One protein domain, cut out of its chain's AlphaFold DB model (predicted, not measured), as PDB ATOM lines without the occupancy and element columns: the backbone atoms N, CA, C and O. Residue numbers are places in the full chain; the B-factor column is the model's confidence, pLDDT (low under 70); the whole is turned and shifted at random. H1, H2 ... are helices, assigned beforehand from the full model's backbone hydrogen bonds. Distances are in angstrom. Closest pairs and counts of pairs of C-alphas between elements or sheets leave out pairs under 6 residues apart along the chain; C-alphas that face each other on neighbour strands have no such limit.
ATOM      1  N   PRO A  33      41.165 -26.880 -63.790       69.75
ATOM      2  CA  PRO A  33      39.712 -27.003 -63.957       69.75
ATOM      3  C   PRO A  33      39.099 -28.177 -63.178       69.75
ATOM      4  O   PRO A  33      37.968 -28.092 -62.705       69.75
ATOM      5  N   VAL A  34      39.862 -29.261 -62.995       76.88
ATOM      6  CA  VAL A  34      39.455 -30.417 -62.183       76.88
ATOM      7  C   VAL A  34      39.296 -30.034 -60.711       76.88
ATOM      8  O   VAL A  34      38.354 -30.479 -60.060       76.88
ATOM      9  N   GLU A  35      40.179 -29.196 -60.173       78.44
ATOM     10  CA  GLU A  35      40.082 -28.730 -58.787       78.44
ATOM     11  C   GLU A  35      38.920 -27.751 -58.590       78.44
ATOM     12  O   GLU A  35      38.209 -27.859 -57.591       78.44
ATOM     13  N   VAL A  36      38.635 -26.890 -59.573       77.12
ATOM     14  CA  VAL A  36      37.416 -26.058 -59.566       77.12
ATOM     15  C   VAL A  36      36.159 -26.925 -59.572       77.12
ATOM     16  O   VAL A  36      35.222 -26.670 -58.816       77.12
ATOM     17  N   ALA A  37      36.127 -27.987 -60.381       79.19
ATOM     18  CA  ALA A  37      34.994 -28.905 -60.397       79.19
ATOM     19  C   ALA A  37      34.795 -29.608 -59.042       79.19
ATOM     20  O   ALA A  37      33.651 -29.812 -58.628       79.19
ATOM     21  N   LYS A  38      35.882 -29.945 -58.330       81.75
ATOM     22  CA  LYS A  38      35.812 -30.495 -56.965       81.75
ATOM     23  C   LYS A  38      35.218 -29.491 -55.979       81.75
ATOM     24  O   LYS A  38      34.311 -29.864 -55.242       81.75
ATOM     25  N   ASP A  39      35.661 -28.237 -56.020       81.12
ATOM     26  CA  ASP A  39      35.114 -27.151 -55.192       81.12
ATOM     27  C   ASP A  39      33.622 -26.942 -55.415       81.12
ATOM     28  O   ASP A  39      32.842 -26.933 -54.467       81.12
ATOM     29  N   LEU A  40      33.207 -26.816 -56.677       78.94
ATOM     30  CA  LEU A  40      31.803 -26.609 -57.020       78.94
ATOM     31  C   LEU A  40      30.953 -27.803 -56.586       78.94
ATOM     32  O   LEU A  40      29.883 -27.624 -56.006       78.94
ATOM     33  N   ARG A  41      31.435 -29.028 -56.824       83.75
ATOM     34  CA  ARG A  41      30.741 -30.249 -56.406       83.75
ATOM     35  C   ARG A  41      30.590 -30.316 -54.887       83.75
ATOM     36  O   ARG A  41      29.498 -30.635 -54.423       83.75
ATOM     37  N   ALA A  42      31.647 -30.012 -54.138       84.00
ATOM     38  CA  ALA A  42      31.606 -29.989 -52.683       84.00
ATOM     39  C   ALA A  42      30.642 -28.902 -52.179       84.00
ATOM     40  O   ALA A  42      29.734 -29.202 -51.409       84.00
ATOM     41  N   ALA A  43      30.756 -27.671 -52.686       82.06
ATOM     42  CA  ALA A  43      29.904 -26.548 -52.292       82.06
ATOM     43  C   ALA A  43      28.409 -26.813 -52.543       82.06
ATOM     44  O   ALA A  43      27.574 -26.496 -51.695       82.06
ATOM     45  N   MET A  44      28.054 -27.448 -53.667       81.69
ATOM     46  CA  MET A  44      26.662 -27.810 -53.969       81.69
ATOM     47  C   MET A  44      26.082 -28.836 -52.986       81.69
ATOM     48  O   MET A  44      24.901 -28.767 -52.661       81.69
ATOM     49  N   GLN A  45      26.897 -29.771 -52.494       84.62
ATOM     50  CA  GLN A  45      26.456 -30.834 -51.578       84.62
ATOM     51  C   GLN A  45      26.386 -30.391 -50.109       84.62
ATOM     52  O   GLN A  45      25.864 -31.113 -49.265       84.62
ATOM     53  N   VAL A  46      26.915 -29.210 -49.797       85.81
ATOM     54  CA  VAL A  46      27.057 -28.691 -48.429       85.81
ATOM     55  C   VAL A  46      25.884 -27.796 -48.013       85.81
ATOM     56  O   VAL A  46      25.774 -27.426 -46.843       85.81
ATOM     57  N   LYS A  47      24.986 -27.453 -48.947       71.94
ATOM     58  CA  LYS A  47      23.983 -26.390 -48.793       71.94
ATOM     59  C   LYS A  47      23.190 -26.453 -47.479       71.94
ATOM     60  O   LYS A  47      23.002 -25.390 -46.897       71.94
ATOM     61  N   ASP A  48      22.881 -27.637 -46.955       78.38
ATOM     62  CA  ASP A  48      22.074 -27.806 -45.736       78.38
ATOM     63  C   ASP A  48      22.745 -28.700 -44.671       78.38
ATOM     64  O   ASP A  48      22.085 -29.261 -43.799       78.38
ATOM     65  N   HIS A  49      24.072 -28.858 -44.728       84.00
ATOM     66  CA  HIS A  49      24.796 -29.681 -43.758       84.00
ATOM     67  C   HIS A  49      24.986 -28.935 -42.419       84.00
ATOM     68  O   HIS A  49      25.347 -27.756 -42.437       84.00
ATOM     69  N   PRO A  50      24.836 -29.596 -41.250       84.75
ATOM     70  CA  PRO A  50      24.998 -28.953 -39.939       84.75
ATOM     71  C   PRO A  50      26.416 -28.418 -39.694       84.75
ATOM     72  O   PRO A  50      26.592 -27.442 -38.967       84.75
ATOM     73  N   ARG A  51      27.418 -29.038 -40.326       86.94
ATOM     74  CA  ARG A  51      28.832 -28.635 -40.281       86.94
ATOM     75  C   ARG A  51      29.346 -28.409 -41.704       86.94
ATOM     76  O   ARG A  51      29.915 -29.329 -42.295       86.94
ATOM     77  N   PRO A  52      29.019 -27.266 -42.329       87.06
ATOM     78  CA  PRO A  52      29.188 -27.101 -43.766       87.06
ATOM     79  C   PRO A  52      30.660 -27.038 -44.187       87.06
ATOM     80  O   PRO A  52      31.037 -27.653 -45.180       87.06
ATOM     81  N   VAL A  53      31.502 -26.371 -43.399       90.06
ATOM     82  CA  VAL A  53      32.941 -26.249 -43.667       90.06
ATOM     83  C   VAL A  53      33.645 -27.601 -43.618       90.06
ATOM     84  O   VAL A  53      34.300 -27.990 -44.579       90.06
ATOM     85  N   GLU A  54      33.467 -28.353 -42.535       90.81
ATOM     86  CA  GLU A  54      34.072 -29.680 -42.391       90.81
ATOM     87  C   GLU A  54      33.603 -30.616 -43.504       90.81
ATOM     88  O   GLU A  54      34.416 -31.279 -44.140       90.81
ATOM     89  N   ARG A  55      32.303 -30.592 -43.828       92.62
ATOM     90  CA  ARG A  55      31.761 -31.394 -44.924       92.62
ATOM     91  C   ARG A  55      32.337 -30.997 -46.278       92.62
ATOM     92  O   ARG A  55      32.605 -31.869 -47.099       92.62
ATOM     93  N   PHE A  56      32.523 -29.704 -46.526       91.81
ATOM     94  CA  PHE A  56      33.174 -29.216 -47.739       91.81
ATOM     95  C   PHE A  56      34.597 -29.770 -47.860       91.81
ATOM     96  O   PHE A  56      34.961 -30.312 -48.906       91.81
ATOM     97  N   LEU A  57      35.373 -29.686 -46.779       93.06
ATOM     98  CA  LEU A  57      36.739 -30.195 -46.726       93.06
ATOM     99  C   LEU A  57      36.775 -31.721 -46.912       93.06
ATOM    100  O   LEU A  57      37.537 -32.211 -47.740       93.06
ATOM    101  N   GLU A  58      35.901 -32.474 -46.244       94.00
ATOM    102  CA  GLU A  58      35.805 -33.931 -46.405       94.00
ATOM    103  C   GLU A  58      35.443 -34.348 -47.834       94.00
ATOM    104  O   GLU A  58      36.026 -35.279 -48.387       94.00
ATOM    105  N   LEU A  59      34.501 -33.646 -48.470       91.50
ATOM    106  CA  LEU A  59      34.104 -33.922 -49.853       91.50
ATOM    107  C   LEU A  59      35.231 -33.635 -50.853       91.50
ATOM    108  O   LEU A  59      35.293 -34.269 -51.911       91.50
ATOM    109  N   ARG A  60      36.107 -32.677 -50.542       90.38
ATOM    110  CA  ARG A  60      37.210 -32.264 -51.414       90.38
ATOM    111  C   ARG A  60      38.481 -33.089 -51.202       90.38
ATOM    112  O   ARG A  60      39.142 -33.436 -52.186       90.38
ATOM    113  N   TYR A  61      38.821 -33.382 -49.951       91.44
ATOM    114  CA  TYR A  61      40.102 -33.971 -49.552       91.44
ATOM    115  C   TYR A  61      39.991 -35.412 -49.046       91.44
ATOM    116  O   TYR A  61      41.001 -36.109 -49.049       91.44
ATOM    117  N   GLY A  62      38.796 -35.883 -48.680       93.88
ATOM    118  CA  GLY A  62      38.583 -37.156 -47.988       93.88
ATOM    119  C   GLY A  62      38.514 -36.996 -46.461       93.88
ATOM    120  O   GLY A  62      38.535 -35.869 -45.967       93.88
ATOM    121  N   PRO A  63      38.429 -38.105 -45.702       94.44
ATOM    122  CA  PRO A  63      38.332 -38.079 -44.239       94.44
ATOM    123  C   PRO A  63      39.469 -37.267 -43.602       94.44
ATOM    124  O   PRO A  63      40.635 -37.484 -43.936       94.44
ATOM    125  N   LEU A  64      39.134 -36.300 -42.741       92.81
ATOM    126  CA  LEU A  64      40.097 -35.342 -42.166       92.81
ATOM    127  C   LEU A  64      40.808 -35.863 -40.903       92.81
ATOM    128  O   LEU A  64      41.773 -35.257 -40.437       92.81
ATOM    129  N   ASP A  65      40.367 -36.999 -40.368       91.06
ATOM    130  CA  ASP A  65      41.074 -37.775 -39.344       91.06
ATOM    131  C   ASP A  65      42.404 -38.343 -39.871       91.06
ATOM    132  O   ASP A  65      43.351 -38.523 -39.102       91.06
ATOM    133  N   LEU A  66      42.514 -38.534 -41.190       91.94
ATOM    134  CA  LEU A  66      43.750 -38.918 -41.861       91.94
ATOM    135  C   LEU A  66      44.720 -37.718 -41.978       91.94
ATOM    136  O   LEU A  66      44.392 -36.743 -42.667       91.94
ATOM    137  N   PRO A  67      45.942 -37.803 -41.402       90.69
ATOM    138  CA  PRO A  67      46.976 -36.758 -41.466       90.69
ATOM    139  C   PRO A  67      47.213 -36.191 -42.867       90.69
ATOM    140  O   PRO A  67      47.258 -34.981 -43.083       90.69
ATOM    141  N   THR A  68      47.298 -37.077 -43.856       91.44
ATOM    142  CA  THR A  68      47.572 -36.728 -45.253       91.44
ATOM    143  C   THR A  68      46.502 -35.816 -45.854       91.44
ATOM    144  O   THR A  68      46.835 -34.867 -46.568       91.44
ATOM    145  N   ASN A  69      45.227 -36.057 -45.543       93.75
ATOM    146  CA  ASN A  69      44.112 -35.278 -46.078       93.75
ATOM    147  C   ASN A  69      44.008 -33.916 -45.393       93.75
ATOM    148  O   ASN A  69      43.889 -32.903 -46.085       93.75
ATOM    149  N   ARG A  70      44.121 -33.864 -44.056       93.81
ATOM    150  CA  ARG A  70      44.105 -32.585 -43.324       93.81
ATOM    151  C   ARG A  70      45.304 -31.702 -43.665       93.81
ATOM    152  O   ARG A  70      45.135 -30.498 -43.818       93.81
ATOM    153  N   HIS A  71      46.489 -32.282 -43.875       94.00
ATOM    154  CA  HIS A  71      47.659 -31.542 -44.350       94.00
ATOM    155  C   HIS A  71      47.420 -30.941 -45.725       94.00
ATOM    156  O   HIS A  71      47.721 -29.773 -45.947       94.00
ATOM    157  N   LYS A  72      46.848 -31.719 -46.647       92.75
ATOM    158  CA  LYS A  72      46.519 -31.218 -47.978       92.75
ATOM    159  C   LYS A  72      45.498 -30.080 -47.919       92.75
ATOM    160  O   LYS A  72      45.690 -29.076 -48.594       92.75
ATOM    161  N   ALA A  73      44.461 -30.222 -47.094       94.06
ATOM    162  CA  ALA A  73      43.474 -29.172 -46.861       94.06
ATOM    163  C   ALA A  73      44.118 -27.890 -46.312       94.06
ATOM    164  O   ALA A  73      43.851 -26.801 -46.811       94.06
ATOM    165  N   PHE A  74      45.019 -28.021 -45.335       95.44
ATOM    166  CA  PHE A  74      45.752 -26.891 -44.770       95.44
ATOM    167  C   PHE A  74      46.686 -26.220 -45.792       95.44
ATOM    168  O   PHE A  74      46.692 -24.998 -45.921       95.44
ATOM    169  N   LEU A  75      47.456 -27.000 -46.555       94.06
ATOM    170  CA  LEU A  75      48.401 -26.463 -47.538       94.06
ATOM    171  C   LEU A  75      47.708 -25.753 -48.709       94.06
ATOM    172  O   LEU A  75      48.273 -24.821 -49.280       94.06
ATOM    173  N   ASP A  76      46.475 -26.135 -49.041       92.62
ATOM    174  CA  ASP A  76      45.697 -25.491 -50.102       92.62
ATOM    175  C   ASP A  76      45.319 -24.031 -49.768       92.62
ATOM    176  O   ASP A  76      45.098 -23.245 -50.690       92.62
ATOM    177  N   PHE A  77      45.360 -23.598 -48.498       93.06
ATOM    178  CA  PHE A  77      45.264 -22.168 -48.148       93.06
ATOM    179  C   PHE A  77      46.441 -21.335 -48.671       93.06
ATOM    180  O   PHE A  77      46.325 -20.117 -48.801       93.06
ATOM    181  N   PHE A  78      47.555 -21.987 -49.013       92.31
ATOM    182  CA  PHE A  78      48.725 -21.358 -49.621       92.31
ATOM    183  C   PHE A  78      48.765 -21.527 -51.145       92.31
ATOM    184  O   PHE A  78      49.725 -21.112 -51.793       92.31
ATOM    185  N   ASN A  79      47.722 -22.115 -51.739       89.62
ATOM    186  CA  ASN A  79      47.557 -22.215 -53.182       89.62
ATOM    187  C   ASN A  79      46.736 -21.013 -53.694       89.62
ATOM    188  O   ASN A  79      45.525 -20.956 -53.457       89.62
ATOM    189  N   PRO A  80      47.335 -20.062 -54.441       83.62
ATOM    190  CA  PRO A  80      46.650 -18.835 -54.858       83.62
ATOM    191  C   PRO A  80      45.368 -19.068 -55.661       83.62
ATOM    192  O   PRO A  80      44.435 -18.268 -55.578       83.62
ATOM    193  N   GLY A  81      45.307 -20.149 -56.442       82.00
ATOM    194  CA  GLY A  81      44.116 -20.469 -57.217       82.00
ATOM    195  C   GLY A  81      43.014 -21.123 -56.383       82.00
ATOM    196  O   GLY A  81      41.841 -20.869 -56.647       82.00
ATOM    197  N   HIS A  82      43.358 -21.870 -55.329       86.06
ATOM    198  CA  HIS A  82      42.353 -22.339 -54.373       86.06
ATOM    199  C   HIS A  82      41.777 -21.174 -53.558       86.06
ATOM    200  O   HIS A  82      40.560 -21.064 -53.434       86.06
ATOM    201  N   VAL A  83      42.625 -20.246 -53.097       84.88
ATOM    202  CA  VAL A  83      42.188 -19.011 -52.417       84.88
ATOM    203  C   VAL A  83      41.227 -18.202 -53.297       84.88
ATOM    204  O   VAL A  83      40.196 -17.730 -52.823       84.88
ATOM    205  N   GLU A  84      41.528 -18.082 -54.593       83.12
ATOM    206  CA  GLU A  84      40.625 -17.472 -55.575       83.12
ATOM    207  C   GLU A  84      39.288 -18.226 -55.689       83.12
ATOM    208  O   GLU A  84      38.224 -17.607 -55.705       83.12
ATOM    209  N   GLY A  85      39.319 -19.560 -55.746       82.44
ATOM    210  CA  GLY A  85      38.112 -20.388 -55.782       82.44
ATOM    211  C   GLY A  85      37.224 -20.182 -54.552       82.44
ATOM    212  O   GLY A  85      36.023 -19.931 -54.691       82.44
ATOM    213  N   LEU A  86      37.816 -20.204 -53.356       84.75
ATOM    214  CA  LEU A  86      37.111 -19.948 -52.100       84.75
ATOM    215  C   LEU A  86      36.505 -18.543 -52.056       84.75
ATOM    216  O   LEU A  86      35.369 -18.392 -51.609       84.75
ATOM    217  N   GLN A  87      37.196 -17.522 -52.568       85.00
ATOM    218  CA  GLN A  87      36.637 -16.173 -52.675       85.00
ATOM    219  C   GLN A  87      35.377 -16.148 -53.555       85.00
ATOM    220  O   GLN A  87      34.348 -15.586 -53.171       85.00
ATOM    221  N   ILE A  88      35.426 -16.765 -54.739       83.06
ATOM    222  CA  ILE A  88      34.276 -16.806 -55.652       83.06
ATOM    223  C   ILE A  88      33.090 -17.520 -54.993       83.06
ATOM    224  O   ILE A  88      31.953 -17.065 -55.123       83.06
ATOM    225  N   LEU A  89      33.337 -18.613 -54.269       82.50
ATOM    226  CA  LEU A  89      32.293 -19.339 -53.546       82.50
ATOM    227  C   LEU A  89      31.700 -18.505 -52.405       82.50
ATOM    228  O   LEU A  89      30.482 -18.343 -52.325       82.50
ATOM    229  N   THR A  90      32.551 -17.944 -51.547       83.81
ATOM    230  CA  THR A  90      32.136 -17.196 -50.350       83.81
ATOM    231  C   THR A  90      31.435 -15.884 -50.690       83.81
ATOM    232  O   THR A  90      30.431 -15.558 -50.060       83.81
ATOM    233  N   SER A  91      31.871 -15.178 -51.738       83.88
ATOM    234  CA  SER A  91      31.232 -13.935 -52.206       83.88
ATOM    235  C   SER A  91      29.770 -14.116 -52.640       83.88
ATOM    236  O   SER A  91      29.003 -13.152 -52.624       83.88
ATOM    237  N   ARG A  92      29.362 -15.345 -52.984       85.69
ATOM    238  CA  ARG A  92      27.990 -15.695 -53.389       85.69
ATOM    239  C   ARG A  92      27.108 -16.163 -52.231       85.69
ATOM    240  O   ARG A  92      25.911 -16.356 -52.429       85.69
ATOM    241  N   LEU A  93      27.674 -16.370 -51.042       84.81
ATOM    242  CA  LEU A  93      26.902 -16.752 -49.863       84.81
ATOM    243  C   LEU A  93      26.185 -15.530 -49.264       84.81
ATOM    244  O   LEU A  93      26.772 -14.439 -49.245       84.81
ATOM    245  N   PRO A  94      24.962 -15.704 -48.720       88.94
ATOM    246  CA  PRO A  94      24.315 -14.683 -47.900       88.94
ATOM    247  C   PRO A  94      25.226 -14.245 -46.737       88.94
ATOM    248  O   PRO A  94      25.921 -15.112 -46.196       88.94
ATOM    249  N   PRO A  95      25.224 -12.960 -46.327       87.50
ATOM    250  CA  PRO A  95      26.153 -12.432 -45.319       87.50
ATOM    251  C   PRO A  95      26.216 -13.252 -44.022       87.50
ATOM    252  O   PRO A  95      27.301 -13.664 -43.618       87.50
ATOM    253  N   ASP A  96      25.065 -13.598 -43.436       86.94
ATOM    254  CA  ASP A  96      25.006 -14.356 -42.175       86.94
ATOM    255  C   ASP A  96      25.653 -15.742 -42.299       86.94
ATOM    256  O   ASP A  96      26.420 -16.185 -41.442       86.94
ATOM    257  N   ARG A  97      25.378 -16.429 -43.415       87.75
ATOM    258  CA  ARG A  97      25.958 -17.742 -43.704       87.75
ATOM    259  C   ARG A  97      27.456 -17.634 -43.952       87.75
ATOM    260  O   ARG A  97      28.216 -18.445 -43.437       87.75
ATOM    261  N   ARG A  98      27.880 -16.624 -44.708       90.00
ATOM    262  CA  ARG A  98      29.290 -16.366 -44.999       90.00
ATOM    263  C   ARG A  98      30.082 -16.145 -43.718       90.00
ATOM    264  O   ARG A  98      31.118 -16.774 -43.545       90.00
ATOM    265  N   GLN A  99      29.587 -15.305 -42.808       91.25
ATOM    266  CA  GLN A  99      30.264 -15.048 -41.540       91.25
ATOM    267  C   GLN A  99      30.353 -16.320 -40.691       91.25
ATOM    268  O   GLN A  99      31.420 -16.618 -40.155       91.25
ATOM    269  N   LYS A 100      29.272 -17.107 -40.617       91.75
ATOM    270  CA  LYS A 100      29.274 -18.398 -39.916       91.75
ATOM    271  C   LYS A 100      30.299 -19.374 -40.507       91.75
ATOM    272  O   LYS A 100      31.047 -19.988 -39.751       91.75
ATOM    273  N   ASP A 101      30.368 -19.480 -41.831       91.69
ATOM    274  CA  ASP A 101      31.308 -20.368 -42.521       91.69
ATOM    275  C   ASP A 101      32.765 -19.888 -42.349       91.69
ATOM    276  O   ASP A 101      33.658 -20.701 -42.125       91.69
ATOM    277  N   ILE A 102      33.019 -18.574 -42.356       94.00
ATOM    278  CA  ILE A 102      34.347 -18.007 -42.059       94.00
ATOM    279  C   ILE A 102      34.784 -18.349 -40.629       94.00
ATOM    280  O   ILE A 102      35.924 -18.765 -40.424       94.00
ATOM    281  N   GLN A 103      33.896 -18.203 -39.642       95.56
ATOM    282  CA  GLN A 103      34.210 -18.539 -38.250       95.56
ATOM    283  C   GLN A 103      34.454 -20.039 -38.071       95.56
ATOM    284  O   GLN A 103      35.420 -20.429 -37.423       95.56
ATOM    285  N   ALA A 104      33.632 -20.885 -38.699       94.69
ATOM    286  CA  ALA A 104      33.837 -22.330 -38.684       94.69
ATOM    287  C   ALA A 104      35.172 -22.730 -39.337       94.69
ATOM    288  O   ALA A 104      35.852 -23.624 -38.843       94.69
ATOM    289  N   MET A 105      35.590 -22.040 -40.403       96.31
ATOM    290  CA  MET A 105      36.898 -22.272 -41.020       96.31
ATOM    291  C   MET A 105      38.061 -21.834 -40.128       96.31
ATOM    292  O   MET A 105      39.061 -22.543 -40.029       96.31
ATOM    293  N   ALA A 106      37.939 -20.690 -39.451       97.44
ATOM    294  CA  ALA A 106      38.938 -20.249 -38.483       97.44
ATOM    295  C   ALA A 106      39.060 -21.253 -37.323       97.44
ATOM    296  O   ALA A 106      40.168 -21.656 -36.977       97.44
ATOM    297  N   GLN A 107      37.931 -21.733 -36.793       97.12
ATOM    298  CA  GLN A 107      37.925 -22.763 -35.753       97.12
ATOM    299  C   GLN A 107      38.593 -24.057 -36.232       97.12
ATOM    300  O   GLN A 107      39.451 -24.589 -35.536       97.12
ATOM    301  N   TRP A 108      38.281 -24.517 -37.448       96.25
ATOM    302  CA  TRP A 108      38.919 -25.704 -38.020       96.25
ATOM    303  C   TRP A 108      40.449 -25.567 -38.101       96.25
ATOM    304  O   TRP A 108      41.166 -26.518 -37.800       96.25
ATOM    305  N   LEU A 109      40.969 -24.384 -38.449       97.19
ATOM    306  CA  LEU A 109      42.414 -24.114 -38.460       97.19
ATOM    307  C   LEU A 109      43.031 -24.104 -37.055       97.19
ATOM    308  O   LEU A 109      44.146 -24.598 -36.869       97.19
ATOM    309  N   ALA A 110      42.320 -23.557 -36.069       97.62
ATOM    310  CA  ALA A 110      42.754 -23.588 -34.677       97.62
ATOM    311  C   ALA A 110      42.829 -25.032 -34.152       97.62
ATOM    312  O   ALA A 110      43.842 -25.424 -33.567       97.62
ATOM    313  N   ASP A 111      41.802 -25.838 -34.434       95.94
ATOM    314  CA  ASP A 111      41.734 -27.254 -34.062       95.94
ATOM    315  C   ASP A 111      42.798 -28.073 -34.796       95.94
ATOM    316  O   ASP A 111      43.452 -28.926 -34.196       95.94
ATOM    317  N   PHE A 112      43.026 -27.787 -36.081       95.50
ATOM    318  CA  PHE A 112      44.113 -28.374 -36.858       95.50
ATOM    319  C   PHE A 112      45.454 -28.143 -36.158       95.50
ATOM    320  O   PHE A 112      46.143 -29.109 -35.841       95.50
ATOM    321  N   ARG A 113      45.796 -26.886 -35.836       96.00
ATOM    322  CA  ARG A 113      47.042 -26.540 -35.133       96.00
ATOM    323  C   ARG A 113      47.167 -27.256 -33.787       96.00
ATOM    324  O   ARG A 113      48.258 -27.720 -33.452       96.00
ATOM    325  N   ALA A 114      46.082 -27.316 -33.013       95.12
ATOM    326  CA  ALA A 114      46.069 -27.942 -31.692       95.12
ATOM    327  C   ALA A 114      46.313 -29.459 -31.756       95.12
ATOM    328  O   ALA A 114      46.970 -30.005 -30.872       95.12
ATOM    329  N   ASN A 115      45.838 -30.112 -32.819       94.00
ATOM    330  CA  ASN A 115      45.870 -31.567 -32.976       94.00
ATOM    331  C   ASN A 115      47.047 -32.097 -33.810       94.00
ATOM    332  O   ASN A 115      47.133 -33.305 -34.025       94.00
ATOM    333  N   LEU A 116      47.955 -31.234 -34.280       93.19
ATOM    334  CA  LEU A 116      49.152 -31.684 -34.992       93.19
ATOM    335  C   LEU A 116      50.045 -32.540 -34.082       93.19
ATOM    336  O   LEU A 116      50.484 -32.077 -33.020       93.19
ATOM    337  N   SER A 117      50.389 -33.744 -34.539       93.44
ATOM    338  CA  SER A 117      51.419 -34.562 -33.897       93.44
ATOM    339  C   SER A 117      52.805 -33.900 -34.004       93.44
ATOM    340  O   SER A 117      53.022 -33.032 -34.859       93.44
ATOM    341  N   PRO A 118      53.780 -34.285 -33.162       94.00
ATOM    342  CA  PRO A 118      55.158 -33.808 -33.290       94.00
ATOM    343  C   PRO A 118      55.758 -34.042 -34.686       94.00
ATOM    344  O   PRO A 118      56.398 -33.149 -35.241       94.00
ATOM    345  N   GLU A 119      55.502 -35.205 -35.286       92.38
ATOM    346  CA  GLU A 119      55.983 -35.576 -36.621       92.38
ATOM    347  C   GLU A 119      55.335 -34.704 -37.703       92.38
ATOM    348  O   GLU A 119      56.009 -34.231 -38.620       92.38
ATOM    349  N   GLU A 120      54.033 -34.442 -37.580       92.50
ATOM    350  CA  GLU A 120      53.307 -33.554 -38.486       92.50
ATOM    351  C   GLU A 120      53.824 -32.114 -38.407       92.50
ATOM    352  O   GLU A 120      54.080 -31.489 -39.441       92.50
ATOM    353  N   LYS A 121      54.052 -31.603 -37.186       94.06
ATOM    354  CA  LYS A 121      54.665 -30.285 -36.968       94.06
ATOM    355  C   LYS A 121      56.039 -30.211 -37.616       94.06
ATOM    356  O   LYS A 121      56.325 -29.242 -38.316       94.06
ATOM    357  N   GLN A 122      56.872 -31.234 -37.429       93.44
ATOM    358  CA  GLN A 122      58.209 -31.280 -38.015       93.44
ATOM    359  C   GLN A 122      58.156 -31.297 -39.547       93.44
ATOM    360  O   GLN A 122      58.893 -30.547 -40.186       93.44
ATOM    361  N   ALA A 123      57.270 -32.098 -40.143       92.06
ATOM    362  CA  ALA A 123      57.115 -32.183 -41.592       92.06
ATOM    363  C   ALA A 123      56.647 -30.852 -42.207       92.06
ATOM    364  O   ALA A 123      57.222 -30.388 -43.194       92.06
ATOM    365  N   LEU A 124      55.643 -30.203 -41.606       94.25
ATOM    366  CA  LEU A 124      55.157 -28.898 -42.063       94.25
ATOM    367  C   LEU A 124      56.204 -27.798 -41.849       94.25
ATOM    368  O   LEU A 124      56.434 -26.988 -42.746       94.25
ATOM    369  N   SER A 125      56.887 -27.795 -40.700       94.44
ATOM    370  CA  SER A 125      57.996 -26.876 -40.415       94.44
ATOM    371  C   SER A 125      59.112 -27.011 -41.454       94.44
ATOM    372  O   SER A 125      59.565 -26.015 -42.023       94.44
ATOM    373  N   ALA A 126      59.510 -28.248 -41.771       93.94
ATOM    374  CA  ALA A 126      60.506 -28.530 -42.797       93.94
ATOM    375  C   ALA A 126      60.058 -28.016 -44.172       93.94
ATOM    376  O   ALA A 126      60.837 -27.336 -44.841       93.94
ATOM    377  N   TYR A 127      58.803 -28.260 -44.567       92.75
ATOM    378  CA  TYR A 127      58.251 -27.749 -45.824       92.75
ATOM    379  C   TYR A 127      58.311 -26.218 -45.903       92.75
ATOM    380  O   TYR A 127      58.834 -25.681 -46.881       92.75
ATOM    381  N   PHE A 128      57.853 -25.500 -44.875       93.00
ATOM    382  CA  PHE A 128      57.842 -24.032 -44.890       93.00
ATOM    383  C   PHE A 128      59.234 -23.392 -44.842       93.00
ATOM    384  O   PHE A 128      59.372 -22.218 -45.181       93.00
ATOM    385  N   ARG A 129      60.275 -24.147 -44.469       92.81
ATOM    386  CA  ARG A 129      61.678 -23.709 -44.562       92.81
ATOM    387  C   ARG A 129      62.264 -23.863 -45.969       92.81
ATOM    388  O   ARG A 129      63.284 -23.244 -46.265       92.81
ATOM    389  N   THR A 130      61.640 -24.651 -46.845       93.44
ATOM    390  CA  THR A 130      62.067 -24.772 -48.247       93.44
ATOM    391  C   THR A 130      61.748 -23.509 -49.051       93.44
ATOM    392  O   THR A 130      60.873 -22.721 -48.687       93.44
ATOM    393  N   GLU A 131      62.418 -23.333 -50.193       93.62
ATOM    394  CA  GLU A 131      62.085 -22.271 -51.153       93.62
ATOM    395  C   GLU A 131      60.629 -22.368 -51.630       93.62
ATOM    396  O   GLU A 131      59.932 -21.363 -51.733       93.62
ATOM    397  N   ASP A 132      60.137 -23.583 -51.879       89.50
ATOM    398  CA  ASP A 132      58.763 -23.801 -52.328       89.50
ATOM    399  C   ASP A 132      57.738 -23.385 -51.275       89.50
ATOM    400  O   ASP A 132      56.761 -22.715 -51.612       89.50
ATOM    401  N   GLY A 133      57.979 -23.726 -50.008       90.50
ATOM    402  CA  GLY A 133      57.126 -23.311 -48.897       90.50
ATOM    403  C   GLY A 133      57.109 -21.793 -48.710       90.50
ATOM    404  O   GLY A 133      56.034 -21.207 -48.570       90.50
ATOM    405  N   ARG A 134      58.274 -21.133 -48.786       92.81
ATOM    406  CA  ARG A 134      58.367 -19.663 -48.698       92.81
ATOM    407  C   ARG A 134      57.619 -18.973 -49.838       92.81
ATOM    408  O   ARG A 134      56.782 -18.112 -49.578       92.81
ATOM    409  N   ARG A 135      57.824 -19.417 -51.083       93.06
ATOM    410  CA  ARG A 135      57.100 -18.881 -52.248       93.06
ATOM    411  C   ARG A 135      55.594 -19.101 -52.158       93.06
ATOM    412  O   ARG A 135      54.838 -18.241 -52.600       93.06
ATOM    413  N   ALA A 136      55.142 -20.228 -51.605       90.25
ATOM    414  CA  ALA A 136      53.717 -20.481 -51.402       90.25
ATOM    415  C   ALA A 136      53.102 -19.467 -50.421       90.25
ATOM    416  O   ALA A 136      52.066 -18.874 -50.725       90.25
ATOM    417  N   ILE A 137      53.776 -19.194 -49.295       92.25
ATOM    418  CA  ILE A 137      53.348 -18.171 -48.327       92.25
ATOM    419  C   ILE A 137      53.311 -16.784 -48.977       92.25
ATOM    420  O   ILE A 137      52.309 -16.076 -48.855       92.25
ATOM    421  N   GLU A 138      54.369 -16.393 -49.686       92.25
ATOM    422  CA  GLU A 138      54.449 -15.091 -50.362       92.25
ATOM    423  C   GLU A 138      53.344 -14.927 -51.409       92.25
ATOM    424  O   GLU A 138      52.647 -13.910 -51.428       92.25
ATOM    425  N   ALA A 139      53.130 -15.943 -52.248       89.75
ATOM    426  CA  ALA A 139      52.110 -15.914 -53.287       89.75
ATOM    427  C   ALA A 139      50.693 -15.838 -52.699       89.75
ATOM    428  O   ALA A 139      49.871 -15.054 -53.175       89.75
ATOM    429  N   ALA A 140      50.408 -16.609 -51.646       90.12
ATOM    430  CA  ALA A 140      49.123 -16.569 -50.953       90.12
ATOM    431  C   ALA A 140      48.895 -15.228 -50.240       90.12
ATOM    432  O   ALA A 140      47.802 -14.666 -50.309       90.12
ATOM    433  N   THR A 141      49.943 -14.665 -49.635       91.31
ATOM    434  CA  THR A 141      49.903 -13.345 -48.992       91.31
ATOM    435  C   THR A 141      49.631 -12.247 -50.016       91.31
ATOM    436  O   THR A 141      48.704 -11.459 -49.840       91.31
ATOM    437  N   ALA A 142      50.370 -12.222 -51.129       91.00
ATOM    438  CA  ALA A 142      50.143 -11.275 -52.217       91.00
ATOM    439  C   ALA A 142      48.722 -11.408 -52.781       91.00
ATOM    440  O   ALA A 142      48.045 -10.408 -53.029       91.00
ATOM    441  N   LYS A 143      48.237 -12.647 -52.923       88.81
ATOM    442  CA  LYS A 143      46.875 -12.920 -53.372       88.81
ATOM    443  C   LYS A 143      45.837 -12.353 -52.410       88.81
ATOM    444  O   LYS A 143      44.927 -11.666 -52.865       88.81
ATOM    445  N   TYR A 144      45.981 -12.599 -51.111       88.56
ATOM    446  CA  TYR A 144      45.097 -12.056 -50.082       88.56
ATOM    447  C   TYR A 144      45.116 -10.523 -50.067       88.56
ATOM    448  O   TYR A 144      44.059  -9.899 -50.070       88.56
ATOM    449  N   LEU A 145      46.300  -9.907 -50.126       90.62
ATOM    450  CA  LEU A 145      46.451  -8.449 -50.129       90.62
ATOM    451  C   LEU A 145      45.877  -7.787 -51.388       90.62
ATOM    452  O   LEU A 145      45.441  -6.642 -51.314       90.62
ATOM    453  N   SER A 146      45.825  -8.505 -52.516       89.75
ATOM    454  CA  SER A 146      45.167  -8.026 -53.739       89.75
ATOM    455  C   SER A 146      43.636  -7.954 -53.642       89.75
ATOM    456  O   SER A 146      43.005  -7.386 -54.531       89.75
ATOM    457  N   GLN A 147      43.037  -8.529 -52.591       88.62
ATOM    458  CA  GLN A 147      41.590  -8.521 -52.395       88.62
ATOM    459  C   GLN A 147      41.093  -7.202 -51.804       88.62
ATOM    460  O   GLN A 147      41.823  -6.467 -51.124       88.62
ATOM    461  N   ASP A 148      39.817  -6.906 -52.045       89.88
ATOM    462  CA  ASP A 148      39.184  -5.696 -51.535       89.88
ATOM    463  C   ASP A 148      39.169  -5.662 -49.996       89.88
ATOM    464  O   ASP A 148      39.307  -6.676 -49.305       89.88
ATOM    465  N   VAL A 149      39.041  -4.454 -49.446       90.19
ATOM    466  CA  VAL A 149      39.132  -4.234 -47.998       90.19
ATOM    467  C   VAL A 149      38.026  -4.949 -47.218       90.19
ATOM    468  O   VAL A 149      38.286  -5.392 -46.101       90.19
ATOM    469  N   TYR A 150      36.833  -5.117 -47.797       88.69
ATOM    470  CA  TYR A 150      35.713  -5.771 -47.124       88.69
ATOM    471  C   TYR A 150      35.949  -7.272 -47.033       88.69
ATOM    472  O   TYR A 150      35.878  -7.828 -45.941       88.69
ATOM    473  N   TYR A 151      36.348  -7.912 -48.134       87.94
ATOM    474  CA  TYR A 151      36.720  -9.325 -48.120       87.94
ATOM    475  C   TYR A 151      37.854  -9.602 -47.129       87.94
ATOM    476  O   TYR A 151      37.798 -10.560 -46.351       87.94
ATOM    477  N   ARG A 152      38.884  -8.745 -47.116       91.25
ATOM    478  CA  ARG A 152      40.005  -8.876 -46.176       91.25
ATOM    479  C   ARG A 152      39.559  -8.731 -44.724       91.25
ATOM    480  O   ARG A 152      40.012  -9.513 -43.891       91.25
ATOM    481  N   ALA A 153      38.679  -7.775 -44.429       91.56
ATOM    482  CA  ALA A 153      38.131  -7.577 -43.090       91.56
ATOM    483  C   ALA A 153      37.265  -8.766 -42.642       91.56
ATOM    484  O   ALA A 153      37.455  -9.272 -41.538       91.56
ATOM    485  N   GLU A 154      36.371  -9.253 -43.507       91.06
ATOM    486  CA  GLU A 154      35.500 -10.400 -43.222       91.06
ATOM    487  C   GLU A 154      36.312 -11.667 -42.926       91.06
ATOM    488  O   GLU A 154      36.020 -12.380 -41.970       91.06
ATOM    489  N   THR A 155      37.362 -11.933 -43.708       92.69
ATOM    490  CA  THR A 155      38.172 -13.163 -43.610       92.69
ATOM    491  C   THR A 155      39.348 -13.076 -42.631       92.69
ATOM    492  O   THR A 155      40.088 -14.049 -42.467       92.69
ATOM    493  N   ALA A 156      39.511 -11.954 -41.923       94.00
ATOM    494  CA  ALA A 156      40.590 -11.747 -40.959       94.00
ATOM    495  C   ALA A 156      40.739 -12.860 -39.890       94.00
ATOM    496  O   ALA A 156      41.883 -13.181 -39.559       94.00
ATOM    497  N   PRO A 157      39.663 -13.492 -39.364       97.06
ATOM    498  CA  PRO A 157      39.793 -14.612 -38.428       97.06
ATOM    499  C   PRO A 157      40.555 -15.808 -39.017       97.06
ATOM    500  O   PRO A 157      41.459 -16.333 -38.376       97.06
ATOM    501  N   VAL A 158      40.258 -16.190 -40.264       96.00
ATOM    502  CA  VAL A 158      40.931 -17.304 -40.958       96.00
ATOM    503  C   VAL A 158      42.411 -16.990 -41.157       96.00
ATOM    504  O   VAL A 158      43.270 -17.812 -40.850       96.00
ATOM    505  N   ILE A 159      42.725 -15.774 -41.616       95.06
ATOM    506  CA  ILE A 159      44.114 -15.349 -41.831       95.06
ATOM    507  C   ILE A 159      44.898 -15.316 -40.520       95.06
ATOM    508  O   ILE A 159      46.052 -15.737 -40.496       95.06
ATOM    509  N   ARG A 160      44.283 -14.860 -39.424       96.44
ATOM    510  CA  ARG A 160      44.917 -14.874 -38.103       96.44
ATOM    511  C   ARG A 160      45.326 -16.290 -37.711       96.44
ATOM    512  O   ARG A 160      46.478 -16.490 -37.346       96.44
ATOM    513  N   GLU A 161      44.431 -17.263 -37.857       97.88
ATOM    514  CA  GLU A 161      44.727 -18.655 -37.513       97.88
ATOM    515  C   GLU A 161      45.785 -19.283 -38.430       97.88
ATOM    516  O   GLU A 161      46.647 -20.018 -37.942       97.88
ATOM    517  N   LEU A 162      45.799 -18.950 -39.727       96.31
ATOM    518  CA  LEU A 162      46.880 -19.355 -40.637       96.31
ATOM    519  C   LEU A 162      48.231 -18.796 -40.181       96.31
ATOM    520  O   LEU A 162      49.190 -19.553 -40.046       96.31
ATOM    521  N   MET A 163      48.300 -17.493 -39.893       94.31
ATOM    522  CA  MET A 163      49.534 -16.839 -39.454       94.31
ATOM    523  C   MET A 163      50.021 -17.395 -38.119       94.31
ATOM    524  O   MET A 163      51.190 -17.755 -38.008       94.31
ATOM    525  N   THR A 164      49.132 -17.549 -37.134       96.56
ATOM    526  CA  THR A 164      49.471 -18.174 -35.851       96.56
ATOM    527  C   THR A 164      50.009 -19.587 -36.058       96.56
ATOM    528  O   THR A 164      51.028 -19.937 -35.471       96.56
ATOM    529  N   THR A 165      49.391 -20.380 -36.934       95.25
ATOM    530  CA  THR A 165      49.853 -21.741 -37.236       95.25
ATOM    531  C   THR A 165      51.238 -21.747 -37.875       95.25
ATOM    532  O   THR A 165      52.100 -22.497 -37.424       95.25
ATOM    533  N   ILE A 166      51.504 -20.879 -38.855       93.62
ATOM    534  CA  ILE A 166      52.838 -20.744 -39.461       93.62
ATOM    535  C   ILE A 166      53.874 -20.332 -38.411       93.62
ATOM    536  O   ILE A 166      54.932 -20.952 -38.328       93.62
ATOM    537  N   THR A 167      53.575 -19.330 -37.580       93.44
ATOM    538  CA  THR A 167      54.486 -18.876 -36.521       93.44
ATOM    539  C   THR A 167      54.788 -19.997 -35.527       93.44
ATOM    540  O   THR A 167      55.952 -20.215 -35.193       93.44
ATOM    541  N   THR A 168      53.778 -20.763 -35.104       92.19
ATOM    542  CA  THR A 168      53.974 -21.940 -34.243       92.19
ATOM    543  C   THR A 168      54.855 -22.997 -34.908       92.19
ATOM    544  O   THR A 168      55.698 -23.578 -34.240       92.19
ATOM    545  N   LEU A 169      54.707 -23.230 -36.216       91.31
ATOM    546  CA  LEU A 169      55.524 -24.197 -36.961       91.31
ATOM    547  C   LEU A 169      56.967 -23.723 -37.197       91.31
ATOM    548  O   LEU A 169      57.860 -24.542 -37.409       91.31
ATOM    549  N   GLN A 170      57.203 -22.414 -37.213       83.38
ATOM    550  CA  GLN A 170      58.527 -21.829 -37.440       83.38
ATOM    551  C   GLN A 170      59.325 -21.630 -36.149       83.38
ATOM    552  O   GLN A 170      60.555 -21.555 -36.213       83.38
ATOM    553  N   THR A 171      58.645 -21.572 -35.003       76.69
ATOM    554  CA  THR A 171      59.282 -21.484 -33.687       76.69
ATOM    555  C   THR A 171      59.955 -22.827 -33.358       76.69
ATOM    556  O   THR A 171      59.323 -23.863 -33.570       76.69
TER     557      THR A 171
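This is residues 33 to 171 of the 172 residues of an uncharacterized protein of Verrucomicrobia subdivision 3 bacterium (UniProt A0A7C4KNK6). Two long helices, H5 and H9, lie side by side and run the same way; across from them H4 and H7 form a staggered line running back the other way, with the end of H7 beside the start of H4. H2 and H3 bridge one side between these two layers, H6 stands crosswise at the end where H9 finishes, short H8 leads from H7 round to H9, and H1 folds back on H2. The 139 printed residues hold nine named helices, H1 to H9 in chain order, and no named strand: the class is all helix. The whole is compact, with a radius of gyration of the C-alphas of 14.5 A, and rounded, spanning 38 by 33 by 28 A.

H5, residues 95 to 115, is the longest helix, 30.1 A from C-alpha 95 at (26.153, -12.432, -45.319) to C-alpha 115 at (45.870, -31.567, -32.976). H9, residues 156 to 170, is 20.9 A long and ends with C-alpha 170 at (58.527, -21.829, -37.440). H7, residues 131 to 145, is also 20.9 A long. H1, residues 33 to 45, measures 18.5 A. The others are H2, residues 52 to 61; H3, 67 to 76; H4, 80 to 91; H6, 118 to 129; and H8, 149 to 154.

H5 and H9 touch at a shallow tilt of 13 degrees, the same way; their closest C-alphas, of Ala 106 and Val 158, are 4.3 A apart. H2, the hub with three touching helices, touches H5 at residues 101 to 108 alone, closest at Val 53 and Met 105, 6.2 A between C-alphas. H2 also touches H3, about perpendicular at 75 degrees, with C-alphas 61 and 69 5.5 A apart. H1 and H2 form a helical hairpin, opposite ways at a steep tilt of 36 degrees, only just beyond shallow; C-alphas 42 and 56 are closest, 5.2 A apart. H1 and H4 only just touch, with 3 pairs of C-alphas within 8 A, the closest being those of Val 36 and Gly 85, 6.9 A apart. H4 and H7 touch at a shallow tilt of 29 degrees, the same way, with C-alphas 80 and 140 closest at 5.1 A. H6 touches H9 at residues 169 to 170 alone, about perpendicular at 82 degrees; C-alphas 125 and 169 are closest, at 5.0 A. H8 is close to H5 but not clearly touching, with C-alphas 99 and 154 closest at 7.2 A. H7 and H9 are apart. In each of the nine helices every O i to N i+4 pair is within hydrogen-bond range.

The C-alphas farthest apart, of Asp 48 and Glu 131, are 40.8 A apart. The printed part has no cut and no long link. The mean pLDDT of the printed part is 90.0, and residue 33 is under 70.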